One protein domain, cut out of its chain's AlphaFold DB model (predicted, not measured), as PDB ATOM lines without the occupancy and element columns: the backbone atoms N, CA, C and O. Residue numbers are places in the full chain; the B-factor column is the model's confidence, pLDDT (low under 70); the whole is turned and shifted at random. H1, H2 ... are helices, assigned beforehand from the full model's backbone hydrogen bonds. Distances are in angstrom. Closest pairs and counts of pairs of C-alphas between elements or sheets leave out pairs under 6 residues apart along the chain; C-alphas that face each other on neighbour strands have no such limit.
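Overview. This is residues 672 to 759 of the 843 residues of an uncharacterized protein of Pseudogymnoascus sp. VKM F-4513 (FW-928) (UniProt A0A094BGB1). H3 is the middle of a small helical body: H2 and H4 fold back beside it, and H1 crosses it steeply. Residues 687 to 694 stick out. The printed part has 88 residues, with four named helices, H1 to H4 in order, and no named strand: all helix. It is compact, with a radius of gyration of the C-alphas of 13.2 A, and spans 35 by 29 by 23 A.

Along the chain. H1, residues 672 to 685, begins at C-alpha (204.957, 165.818, 32.136) and is 19.8 A long. H2 is residues 698 to 709, 16.2 A. H3 is residues 721 to 736, 22.7 A. H4, residues 741 to 757, 24.2 A, ends at C-alpha (205.266, 153.865, 40.529).

Arrangement. H3, the hub, touches H1 at a steep tilt of 57 degrees, opposite ways; their closest C-alphas, Leu 681 and Val 730, are 6.1 A apart. H2 and H3 form a hairpin at 26 degrees, closest at C-alphas 704 and 729, 6.2 A. H3 and H4 form another at 18 degrees, touching through residues 731 to 735 and 744 to 751 alone, closest at C-alphas 735 and 744, 6.4 A. H1 and H4 only just touch, with 3 pairs of C-alphas within 8 A, closest at C-alphas 674 and 750, 6.7 A. H2 is apart from H1 and H4. Every O i to N i+4 pair is within hydrogen-bond range in H2, H3 and H4, and 9 of 10 in H1.

Size, cuts and confidence. The farthest C-alphas, Asp 693 and Asp 717, are 35.7 A apart. The printed part has no cut. The links H1 to H2 and H2 to H3 are long. The model's pLDDT is under 70 in 27 residues, among them 687 to 699 and 708 to 718.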
ATOM      1  N   ALA A 672     203.588 165.323  32.336       73.31
ATOM      2  CA  ALA A 672     204.957 165.818  32.136       73.31
ATOM      3  C   ALA A 672     205.214 167.217  32.739       73.31
ATOM      4  O   ALA A 672     206.326 167.497  33.187       73.31
ATOM      5  N   TYR A 673     204.198 168.085  32.788       83.94
ATOM      6  CA  TYR A 673     204.299 169.394  33.444       83.94
ATOM      7  C   TYR A 673     204.417 169.227  34.962       83.94
ATOM      8  O   TYR A 673     205.282 169.843  35.590       83.94
ATOM      9  N   TRP A 674     203.595 168.345  35.540       87.19
ATOM     10  CA  TRP A 674     203.668 168.020  36.961       87.19
ATOM     11  C   TRP A 674     204.987 167.343  37.327       87.19
ATOM     12  O   TRP A 674     205.613 167.775  38.284       87.19
ATOM     13  N   ALA A 675     205.481 166.395  36.525       81.12
ATOM     14  CA  ALA A 675     206.789 165.770  36.733       81.12
ATOM     15  C   ALA A 675     207.942 166.795  36.760       81.12
ATOM     16  O   ALA A 675     208.799 166.737  37.642       81.12
ATOM     17  N   GLY A 676     207.943 167.770  35.843       75.38
ATOM     18  CA  GLY A 676     208.946 168.841  35.814       75.38
ATOM     19  C   GLY A 676     208.856 169.803  37.005       75.38
ATOM     20  O   GLY A 676     209.881 170.171  37.579       75.38
ATOM     21  N   ARG A 677     207.638 170.184  37.418       81.88
ATOM     22  CA  ARG A 677     207.397 171.026  38.607       81.88
ATOM     23  C   ARG A 677     207.734 170.297  39.909       81.88
ATOM     24  O   ARG A 677     208.338 170.905  40.785       81.88
ATOM     25  N   TYR A 678     207.388 169.015  40.003       86.69
ATOM     26  CA  TYR A 678     207.692 168.141  41.131       86.69
ATOM     27  C   TYR A 678     209.198 167.987  41.305       86.69
ATOM     28  O   TYR A 678     209.713 168.331  42.360       86.69
ATOM     29  N   ARG A 679     209.920 167.565  40.256       80.94
ATOM     30  CA  ARG A 679     211.380 167.400  40.312       80.94
ATOM     31  C   ARG A 679     212.083 168.698  40.711       80.94
ATOM     32  O   ARG A 679     212.890 168.688  41.623       80.94
ATOM     33  N   THR A 680     211.695 169.825  40.116       78.75
ATOM     34  CA  THR A 680     212.263 171.144  40.450       78.75
ATOM     35  C   THR A 680     211.993 171.586  41.905       78.75
ATOM     36  O   THR A 680     212.721 172.428  42.430       78.75
ATOM     37  N   LEU A 681     210.958 171.056  42.571       79.69
ATOM     38  CA  LEU A 681     210.724 171.266  44.005       79.69
ATOM     39  C   LEU A 681     211.442 170.221  44.869       79.69
ATOM     40  O   LEU A 681     212.021 170.597  45.878       79.69
ATOM     41  N   ASP A 682     211.452 168.947  44.481       82.12
ATOM     42  CA  ASP A 682     212.180 167.876  45.178       82.12
ATOM     43  C   ASP A 682     213.692 168.171  45.205       82.12
ATOM     44  O   ASP A 682     214.296 168.160  46.272       82.12
ATOM     45  N   ASP A 683     214.272 168.583  44.072       75.62
ATOM     46  CA  ASP A 683     215.661 169.055  43.955       75.62
ATOM     47  C   ASP A 683     215.944 170.261  44.883       75.62
ATOM     48  O   ASP A 683     217.046 170.384  45.413       75.62
ATOM     49  N   LYS A 684     214.948 171.129  45.136       70.62
ATOM     50  CA  LYS A 684     215.049 172.256  46.089       70.62
ATOM     51  C   LYS A 684     214.929 171.819  47.550       70.62
ATOM     52  O   LYS A 684     215.690 172.293  48.382       70.62
ATOM     53  N   PHE A 685     214.006 170.912  47.870       70.81
ATOM     54  CA  PHE A 685     213.880 170.323  49.210       70.81
ATOM     55  C   PHE A 685     215.043 169.372  49.557       70.81
ATOM     56  O   PHE A 685     215.187 168.999  50.717       70.81
ATOM     57  N   ARG A 686     215.875 168.992  48.575       71.56
ATOM     58  CA  ARG A 686     217.182 168.338  48.765       71.56
ATOM     59  C   ARG A 686     218.349 169.323  48.913       71.56
ATOM     60  O   ARG A 686     219.419 168.901  49.331       71.56
ATOM     61  N   SER A 687     218.197 170.594  48.529       57.56
ATOM     62  CA  SER A 687     219.301 171.561  48.503       57.56
ATOM     63  C   SER A 687     219.330 172.438  49.755       57.56
ATOM     64  O   SER A 687     218.378 173.167  50.022       57.56
ATOM     65  N   GLU A 688     220.460 172.448  50.459       45.44
ATOM     66  CA  GLU A 688     220.657 173.150  51.742       45.44
ATOM     67  C   GLU A 688     220.553 174.687  51.646       45.44
ATOM     68  O   GLU A 688     220.405 175.374  52.649       45.44
ATOM     69  N   ASN A 689     220.575 175.258  50.436       44.16
ATOM     70  CA  ASN A 689     220.329 176.686  50.204       44.16
ATOM     71  C   ASN A 689     218.827 176.977  50.033       44.16
ATOM     72  O   ASN A 689     218.375 177.442  48.981       44.16
ATOM     73  N   PHE A 690     218.049 176.712  51.083       44.62
ATOM     74  CA  PHE A 690     216.622 177.022  51.107       44.62
ATOM     75  C   PHE A 690     216.379 178.486  51.523       44.62
ATOM     76  O   PHE A 690     216.076 178.784  52.675       44.62
ATOM     77  N   ALA A 691     216.518 179.416  50.571       39.62
ATOM     78  CA  ALA A 691     216.181 180.828  50.783       39.62
ATOM     79  C   ALA A 691     214.691 180.984  51.164       39.62
ATOM     80  O   ALA A 691     213.810 180.505  50.441       39.62
ATOM     81  N   MET A 692     214.423 181.622  52.309       41.28
ATOM     82  CA  MET A 692     213.109 181.600  52.975       41.28
ATOM     83  C   MET A 692     212.021 182.413  52.261       41.28
ATOM     84  O   MET A 692     210.846 182.046  52.337       41.28
ATOM     85  N   ASP A 693     212.417 183.431  51.495       43.00
ATOM     86  CA  ASP A 693     211.590 184.429  50.794       43.00
ATOM     87  C   ASP A 693     210.484 183.823  49.895       43.00
ATOM     88  O   ASP A 693     209.599 184.519  49.402       43.00
ATOM     89  N   TYR A 694     210.556 182.517  49.615       52.44
ATOM     90  CA  TYR A 694     209.660 181.801  48.706       52.44
ATOM     91  C   TYR A 694     208.583 180.941  49.396       52.44
ATOM     92  O   TYR A 694     207.712 180.410  48.705       52.44
ATOM     93  N   LEU A 695     208.620 180.780  50.727       52.84
ATOM     94  CA  LEU A 695     207.596 180.037  51.488       52.84
ATOM     95  C   LEU A 695     206.675 180.926  52.332       52.84
ATOM     96  O   LEU A 695     205.715 180.406  52.891       52.84
ATOM     97  N   GLU A 696     206.892 182.243  52.378       51.09
ATOM     98  CA  GLU A 696     206.155 183.190  53.238       51.09
ATOM     99  C   GLU A 696     204.634 183.264  53.002       51.09
ATOM    100  O   GLU A 696     203.912 183.889  53.778       51.09
ATOM    101  N   SER A 697     204.106 182.618  51.957       60.38
ATOM    102  CA  SER A 697     202.661 182.484  51.768       60.38
ATOM    103  C   SER A 697     202.045 181.716  52.952       60.38
ATOM    104  O   SER A 697     202.355 180.533  53.118       60.38
ATOM    105  N   PRO A 698     201.136 182.315  53.754       64.50
ATOM    106  CA  PRO A 698     200.672 181.692  54.996       64.50
ATOM    107  C   PRO A 698     200.043 180.310  54.793       64.50
ATOM    108  O   PRO A 698     200.315 179.399  55.565       64.50
ATOM    109  N   ALA A 699     199.305 180.120  53.694       63.72
ATOM    110  CA  ALA A 699     198.697 178.839  53.324       63.72
ATOM    111  C   ALA A 699     199.721 177.730  52.994       63.72
ATOM    112  O   ALA A 699     199.380 176.550  53.024       63.72
ATOM    113  N   VAL A 700     200.968 178.085  52.659       70.06
ATOM    114  CA  VAL A 700     202.059 177.119  52.457       70.06
ATOM    115  C   VAL A 700     202.683 176.739  53.796       70.06
ATOM    116  O   VAL A 700     202.853 175.553  54.061       70.06
ATOM    117  N   LEU A 701     202.961 177.715  54.667       68.50
ATOM    118  CA  LEU A 701     203.452 177.451  56.027       68.50
ATOM    119  C   LEU A 701     202.443 176.637  56.848       68.50
ATOM    120  O   LEU A 701     202.831 175.722  57.568       68.50
ATOM    121  N   GLU A 702     201.152 176.936  56.706       73.38
ATOM    122  CA  GLU A 702     200.050 176.177  57.295       73.38
ATOM    123  C   GLU A 702     200.049 174.732  56.783       73.38
ATOM    124  O   GLU A 702     200.189 173.818  57.587       73.38
ATOM    125  N   ALA A 703     200.029 174.506  55.462       68.81
ATOM    126  CA  ALA A 703     200.043 173.156  54.885       68.81
ATOM    127  C   ALA A 703     201.305 172.333  55.228       68.81
ATOM    128  O   ALA A 703     201.233 171.108  55.335       68.81
ATOM    129  N   LEU A 704     202.462 172.981  55.417       73.50
ATOM    130  CA  LEU A 704     203.697 172.320  55.858       73.50
ATOM    131  C   LEU A 704     203.636 171.931  57.344       73.50
ATOM    132  O   LEU A 704     203.935 170.783  57.675       73.50
ATOM    133  N   ARG A 705     203.173 172.833  58.223       71.88
ATOM    134  CA  ARG A 705     202.926 172.536  59.649       71.88
ATOM    135  C   ARG A 705     201.897 171.424  59.823       71.88
ATOM    136  O   ARG A 705     202.065 170.555  60.669       71.88
ATOM    137  N   ASP A 706     200.856 171.426  59.001       72.44
ATOM    138  CA  ASP A 706     199.787 170.433  59.027       72.44
ATOM    139  C   ASP A 706     200.306 169.026  58.656       72.44
ATOM    140  O   ASP A 706     199.869 168.027  59.225       72.44
ATOM    141  N   ILE A 707     201.306 168.938  57.768       71.94
ATOM    142  CA  ILE A 707     202.027 167.693  57.452       71.94
ATOM    143  C   ILE A 707     202.951 167.248  58.593       71.94
ATOM    144  O   ILE A 707     203.042 166.052  58.853       71.94
ATOM    145  N   GLU A 708     203.609 168.183  59.277       67.69
ATOM    146  CA  GLU A 708     204.494 167.893  60.416       67.69
ATOM    147  C   GLU A 708     203.713 167.446  61.660       67.69
ATOM    148  O   GLU A 708     204.124 166.510  62.341       67.69
ATOM    149  N   MET A 709     202.542 168.042  61.910       65.50
ATOM    150  CA  MET A 709     201.612 167.621  62.965       65.50
ATOM    151  C   MET A 709     200.923 166.285  62.647       65.50
ATOM    152  O   MET A 709     200.604 165.535  63.563       65.50
ATOM    153  N   LYS A 710     200.727 165.957  61.360       61.47
ATOM    154  CA  LYS A 710     200.204 164.661  60.869       61.47
ATOM    155  C   LYS A 710     201.337 163.695  60.486       61.47
ATOM    156  O   LYS A 710     201.204 162.898  59.548       61.47
ATOM    157  N   GLY A 711     202.465 163.804  61.189       56.44
ATOM    158  CA  GLY A 711     203.637 162.936  61.096       56.44
ATOM    159  C   GLY A 711     203.505 161.672  61.948       56.44
ATOM    160  O   GLY A 711     204.394 161.377  62.742       56.44
ATOM    161  N   GLU A 712     202.389 160.953  61.818       51.78
ATOM    162  CA  GLU A 712     202.247 159.613  62.398       51.78
ATOM    163  C   GLU A 712     203.196 158.636  61.685       51.78
ATOM    164  O   GLU A 712     203.361 158.688  60.463       51.78
ATOM    165  N   SER A 713     203.843 157.757  62.452       48.97
ATOM    166  CA  SER A 713     204.789 156.769  61.936       48.97
ATOM    167  C   SER A 713     204.050 155.631  61.234       48.97
ATOM    168  O   SER A 713     203.416 154.805  61.894       48.97
ATOM    169  N   PHE A 714     204.163 155.569  59.908       53.16
ATOM    170  CA  PHE A 714     203.628 154.476  59.104       53.16
ATOM    171  C   PHE A 714     204.749 153.641  58.482       53.16
ATOM    172  O   PHE A 714     205.563 154.156  57.714       53.16
ATOM    173  N   GLU A 715     204.724 152.341  58.768       48.44
ATOM    174  CA  GLU A 715     205.512 151.325  58.069       48.44
ATOM    175  C   GLU A 715     205.095 151.279  56.581       48.44
ATOM    176  O   GLU A 715     203.919 151.081  56.258       48.44
ATOM    177  N   ASP A 716     206.045 151.482  55.665       56.53
ATOM    178  CA  ASP A 716     205.889 151.253  54.221       56.53
ATOM    179  C   ASP A 716     207.256 150.863  53.641       56.53
ATOM    180  O   ASP A 716     208.104 151.722  53.384       56.53
ATOM    181  N   ASP A 717     207.460 149.555  53.451       54.62
ATOM    182  CA  ASP A 717     208.738 148.894  53.122       54.62
ATOM    183  C   ASP A 717     209.495 149.474  51.908       54.62
ATOM    184  O   ASP A 717     210.656 149.142  51.670       54.62
ATOM    185  N   ASN A 718     208.832 150.291  51.082       62.00
ATOM    186  CA  ASN A 718     209.346 150.748  49.792       62.00
ATOM    187  C   ASN A 718     210.042 152.117  49.844       62.00
ATOM    188  O   ASN A 718     210.710 152.473  48.870       62.00
ATOM    189  N   MET A 719     209.865 152.926  50.902       71.38
ATOM    190  CA  MET A 719     210.423 154.286  50.934       71.38
ATOM    191  C   MET A 719     210.574 154.864  52.351       71.38
ATOM    192  O   MET A 719     209.619 154.866  53.128       71.38
ATOM    193  N   SER A 720     211.748 155.438  52.656       74.62
ATOM    194  CA  SER A 720     212.072 155.992  53.982       74.62
ATOM    195  C   SER A 720     211.064 157.053  54.444       74.62
ATOM    196  O   SER A 720     210.546 157.831  53.637       74.62
ATOM    197  N   HIS A 721     210.819 157.159  55.754       73.50
ATOM    198  CA  HIS A 721     209.916 158.183  56.296       73.50
ATOM    199  C   HIS A 721     210.386 159.620  55.970       73.50
ATOM    200  O   HIS A 721     209.566 160.511  55.749       73.50
ATOM    201  N   ALA A 722     211.700 159.850  55.855       69.94
ATOM    202  CA  ALA A 722     212.257 161.136  55.433       69.94
ATOM    203  C   ALA A 722     211.918 161.465  53.965       69.94
ATOM    204  O   ALA A 722     211.511 162.589  53.656       69.94
ATOM    205  N   ASP A 723     212.015 160.483  53.062       77.69
ATOM    206  CA  ASP A 723     211.578 160.615  51.670       77.69
ATOM    207  C   ASP A 723     210.054 160.765  51.561       77.69
ATOM    208  O   ASP A 723     209.588 161.607  50.794       77.69
ATOM    209  N   GLN A 724     209.268 160.019  52.347       78.88
ATOM    210  CA  GLN A 724     207.808 160.170  52.417       78.88
ATOM    211  C   GLN A 724     207.424 161.600  52.815       78.88
ATOM    212  O   GLN A 724     206.604 162.232  52.142       78.88
ATOM    213  N   LEU A 725     208.055 162.140  53.863       76.56
ATOM    214  CA  LEU A 725     207.821 163.498  54.341       76.56
ATOM    215  C   LEU A 725     208.244 164.547  53.300       76.56
ATOM    216  O   LEU A 725     207.490 165.488  53.045       76.56
ATOM    217  N   ARG A 726     209.400 164.376  52.639       82.56
ATOM    218  CA  ARG A 726     209.850 165.270  51.555       82.56
ATOM    219  C   ARG A 726     208.867 165.264  50.381       82.56
ATOM    220  O   ARG A 726     208.430 166.329  49.951       82.56
ATOM    221  N   CYS A 727     208.448 164.085  49.925       83.50
ATOM    222  CA  CYS A 727     207.459 163.927  48.862       83.50
ATOM    223  C   CYS A 727     206.108 164.573  49.236       83.50
ATOM    224  O   CYS A 727     205.555 165.340  48.446       83.50
ATOM    225  N   ARG A 728     205.597 164.341  50.458       83.88
ATOM    226  CA  ARG A 728     204.361 164.971  50.975       83.88
ATOM    227  C   ARG A 728     204.469 166.503  50.994       83.88
ATOM    228  O   ARG A 728     203.556 167.171  50.508       83.88
ATOM    229  N   ARG A 729     205.592 167.066  51.464       83.06
ATOM    230  CA  ARG A 729     205.865 168.520  51.431       83.06
ATOM    231  C   ARG A 729     205.856 169.079  49.997       83.06
ATOM    232  O   ARG A 729     205.217 170.102  49.756       83.06
ATOM    233  N   VAL A 730     206.481 168.393  49.030       85.81
ATOM    234  CA  VAL A 730     206.444 168.789  47.605       85.81
ATOM    235  C   VAL A 730     205.008 168.812  47.065       85.81
ATOM    236  O   VAL A 730     204.619 169.783  46.411       85.81
ATOM    237  N   PHE A 731     204.202 167.780  47.342       89.44
ATOM    238  CA  PHE A 731     202.810 167.725  46.879       89.44
ATOM    239  C   PHE A 731     201.936 168.831  47.484       89.44
ATOM    240  O   PHE A 731     201.188 169.465  46.738       89.44
ATOM    241  N   ALA A 732     202.079 169.138  48.777       84.88
ATOM    242  CA  ALA A 732     201.349 170.239  49.410       84.88
ATOM    243  C   ALA A 732     201.682 171.605  48.789       84.88
ATOM    244  O   ALA A 732     200.771 172.363  48.453       84.88
ATOM    245  N   VAL A 733     202.967 171.898  48.544       84.88
ATOM    246  CA  VAL A 733     203.381 173.128  47.840       84.88
ATOM    247  C   VAL A 733     202.772 173.191  46.431       84.88
ATOM    248  O   VAL A 733     202.319 174.248  46.002       84.88
ATOM    249  N   LEU A 734     202.697 172.073  45.699       87.56
ATOM    250  CA  LEU A 734     202.022 172.047  44.396       87.56
ATOM    251  C   LEU A 734     200.502 172.259  44.500       87.56
ATOM    252  O   LEU A 734     199.912 172.847  43.587       87.56
ATOM    253  N   GLU A 735     199.860 171.820  45.585       87.31
ATOM    254  CA  GLU A 735     198.416 171.975  45.773       87.31
ATOM    255  C   GLU A 735     198.009 173.415  46.124       87.31
ATOM    256  O   GLU A 735     196.999 173.892  45.599       87.31
ATOM    257  N   THR A 736     198.786 174.154  46.924       83.81
ATOM    258  CA  THR A 736     198.460 175.563  47.253       83.81
ATOM    259  C   THR A 736     198.430 176.466  46.013       83.81
ATOM    260  O   THR A 736     197.644 177.418  45.955       83.81
ATOM    261  N   HIS A 737     199.221 176.144  44.982       82.25
ATOM    262  CA  HIS A 737     199.206 176.815  43.678       82.25
ATOM    263  C   HIS A 737     198.051 176.373  42.756       82.25
ATOM    264  O   HIS A 737     197.813 177.016  41.732       82.25
ATOM    265  N   CYS A 738     197.302 175.314  43.081       87.69
ATOM    266  CA  CYS A 738     196.135 174.877  42.310       87.69
ATOM    267  C   CYS A 738     194.878 175.671  42.707       87.69
ATOM    268  O   CYS A 738     194.167 175.309  43.645       87.69
ATOM    269  N   LYS A 739     194.565 176.742  41.966       87.06
ATOM    270  CA  LYS A 739     193.441 177.649  42.282       87.06
ATOM    271  C   LYS A 739     192.086 177.227  41.694       87.06
ATOM    272  O   LYS A 739     191.101 177.932  41.887       87.06
ATOM    273  N   THR A 740     192.013 176.112  40.965       87.31
ATOM    274  CA  THR A 740     190.755 175.554  40.427       87.31
ATOM    275  C   THR A 740     190.655 174.045  40.676       87.31
ATOM    276  O   THR A 740     191.689 173.372  40.770       87.31
ATOM    277  N   PRO A 741     189.435 173.474  40.763       84.31
ATOM    278  CA  PRO A 741     189.256 172.035  40.964       84.31
ATOM    279  C   PRO A 741     189.877 171.200  39.836       84.31
ATOM    280  O   PRO A 741     190.432 170.141  40.113       84.31
ATOM    281  N   ASP A 742     189.879 171.684  38.591       81.75
ATOM    282  CA  ASP A 742     190.519 170.990  37.463       81.75
ATOM    283  C   ASP A 742     192.047 170.937  37.583       81.75
ATOM    284  O   ASP A 742     192.662 169.921  37.249       81.75
ATOM    285  N   ALA A 743     192.668 172.004  38.100       86.62
ATOM    286  CA  ALA A 743     194.093 172.006  38.415       86.62
ATOM    287  C   ALA A 743     194.397 170.954  39.495       86.62
ATOM    288  O   ALA A 743     195.202 170.050  39.243       86.62
ATOM    289  N   LYS A 744     193.670 170.993  40.626       87.75
ATOM    290  CA  LYS A 744     193.800 170.014  41.723       87.75
ATOM    291  C   LYS A 744     193.578 168.575  41.251       87.75
ATOM    292  O   LYS A 744     194.379 167.703  41.564       87.75
ATOM    293  N   LYS A 745     192.556 168.318  40.431       86.12
ATOM    294  CA  LYS A 745     192.253 166.990  39.869       86.12
ATOM    295  C   LYS A 745     193.376 166.463  38.967       86.12
ATOM    296  O   LYS A 745     193.654 165.264  38.975       86.12
ATOM    297  N   SER A 746     194.050 167.343  38.223       88.88
ATOM    298  CA  SER A 746     195.212 166.958  37.411       88.88
ATOM    299  C   SER A 746     196.459 166.660  38.256       88.88
ATOM    300  O   SER A 746     197.156 165.688  37.969       88.88
ATOM    301  N   LEU A 747     196.682 167.407  39.348       90.62
ATOM    302  CA  LEU A 747     197.733 167.121  40.331       90.62
ATOM    303  C   LEU A 747     197.467 165.800  41.073       90.62
ATOM    304  O   LEU A 747     198.357 164.960  41.144       90.62
ATOM    305  N   TRP A 748     196.234 165.569  41.536       89.75
ATOM    306  CA  TRP A 748     195.783 164.327  42.184       89.75
ATOM    307  C   TRP A 748     196.026 163.100  41.290       89.75
ATOM    308  O   TRP A 748     196.508 162.066  41.750       89.75
ATOM    309  N   SER A 749     195.772 163.230  39.981       87.19
ATOM    310  CA  SER A 749     196.072 162.186  38.993       87.19
ATOM    311  C   SER A 749     197.575 161.933  38.812       87.19
ATOM    312  O   SER A 749     197.959 160.787  38.585       87.19
ATOM    313  N   PHE A 750     198.426 162.960  38.906       91.38
ATOM    314  CA  PHE A 750     199.884 162.798  38.888       91.38
ATOM    315  C   PHE A 750     200.405 162.177  40.190       91.38
ATOM    316  O   PHE A 750     201.146 161.198  40.138       91.38
ATOM    317  N   GLN A 751     199.958 162.661  41.351       91.69
ATOM    318  CA  GLN A 751     200.326 162.121  42.661       91.69
ATOM    319  C   GLN A 751     199.954 160.637  42.787       91.69
ATOM    320  O   GLN A 751     200.776 159.829  43.207       91.69
ATOM    321  N   GLN A 752     198.753 160.246  42.350       86.12
ATOM    322  CA  GLN A 752     198.335 158.843  42.372       86.12
ATOM    323  C   GLN A 752     199.175 157.957  41.430       86.12
ATOM    324  O   GLN A 752     199.467 156.812  41.770       86.12
ATOM    325  N   ALA A 753     199.593 158.465  40.265       83.00
ATOM    326  CA  ALA A 753     200.504 157.742  39.374       83.00
ATOM    327  C   ALA A 753     201.923 157.627  39.967       83.00
ATOM    328  O   ALA A 753     202.547 156.571  39.884       83.00
ATOM    329  N   TYR A 754     202.410 158.688  40.616       86.31
ATOM    330  CA  TYR A 754     203.702 158.724  41.303       86.31
ATOM    331  C   TYR A 754     203.752 157.729  42.476       86.31
ATOM    332  O   TYR A 754     204.662 156.904  42.539       86.31
ATOM    333  N   ALA A 755     202.723 157.725  43.329       85.19
ATOM    334  CA  ALA A 755     202.558 156.777  44.431       85.19
ATOM    335  C   ALA A 755     202.554 155.313  43.946       85.19
ATOM    336  O   ALA A 755     203.279 154.484  44.489       85.19
ATOM    337  N   ARG A 756     201.819 154.997  42.863       83.19
ATOM    338  CA  ARG A 756     201.831 153.652  42.253       83.19
ATOM    339  C   ARG A 756     203.208 153.244  41.726       83.19
ATOM    340  O   ARG A 756     203.614 152.108  41.948       83.19
ATOM    341  N   ASN A 757     203.929 154.150  41.063       81.69
ATOM    342  CA  ASN A 757     205.266 153.865  40.529       81.69
ATOM    343  C   ASN A 757     206.289 153.551  41.634       81.69
ATOM    344  O   ASN A 757     207.152 152.700  41.431       81.69
ATOM    345  N   LEU A 758     206.178 154.212  42.792       79.50
ATOM    346  CA  LEU A 758     207.014 153.959  43.973       79.50
ATOM    347  C   LEU A 758     206.458 152.864  44.901       79.50
ATOM    348  O   LEU A 758     207.087 152.547  45.901       79.50
ATOM    349  N   LYS A 759     205.276 152.310  44.597       81.00
ATOM    350  CA  LYS A 759     204.497 151.382  45.442       81.00
ATOM    351  C   LYS A 759     204.160 151.879  46.860       81.00
ATOM    352  O   LYS A 759     203.607 151.114  47.644       81.00
TER     353      LYS A 759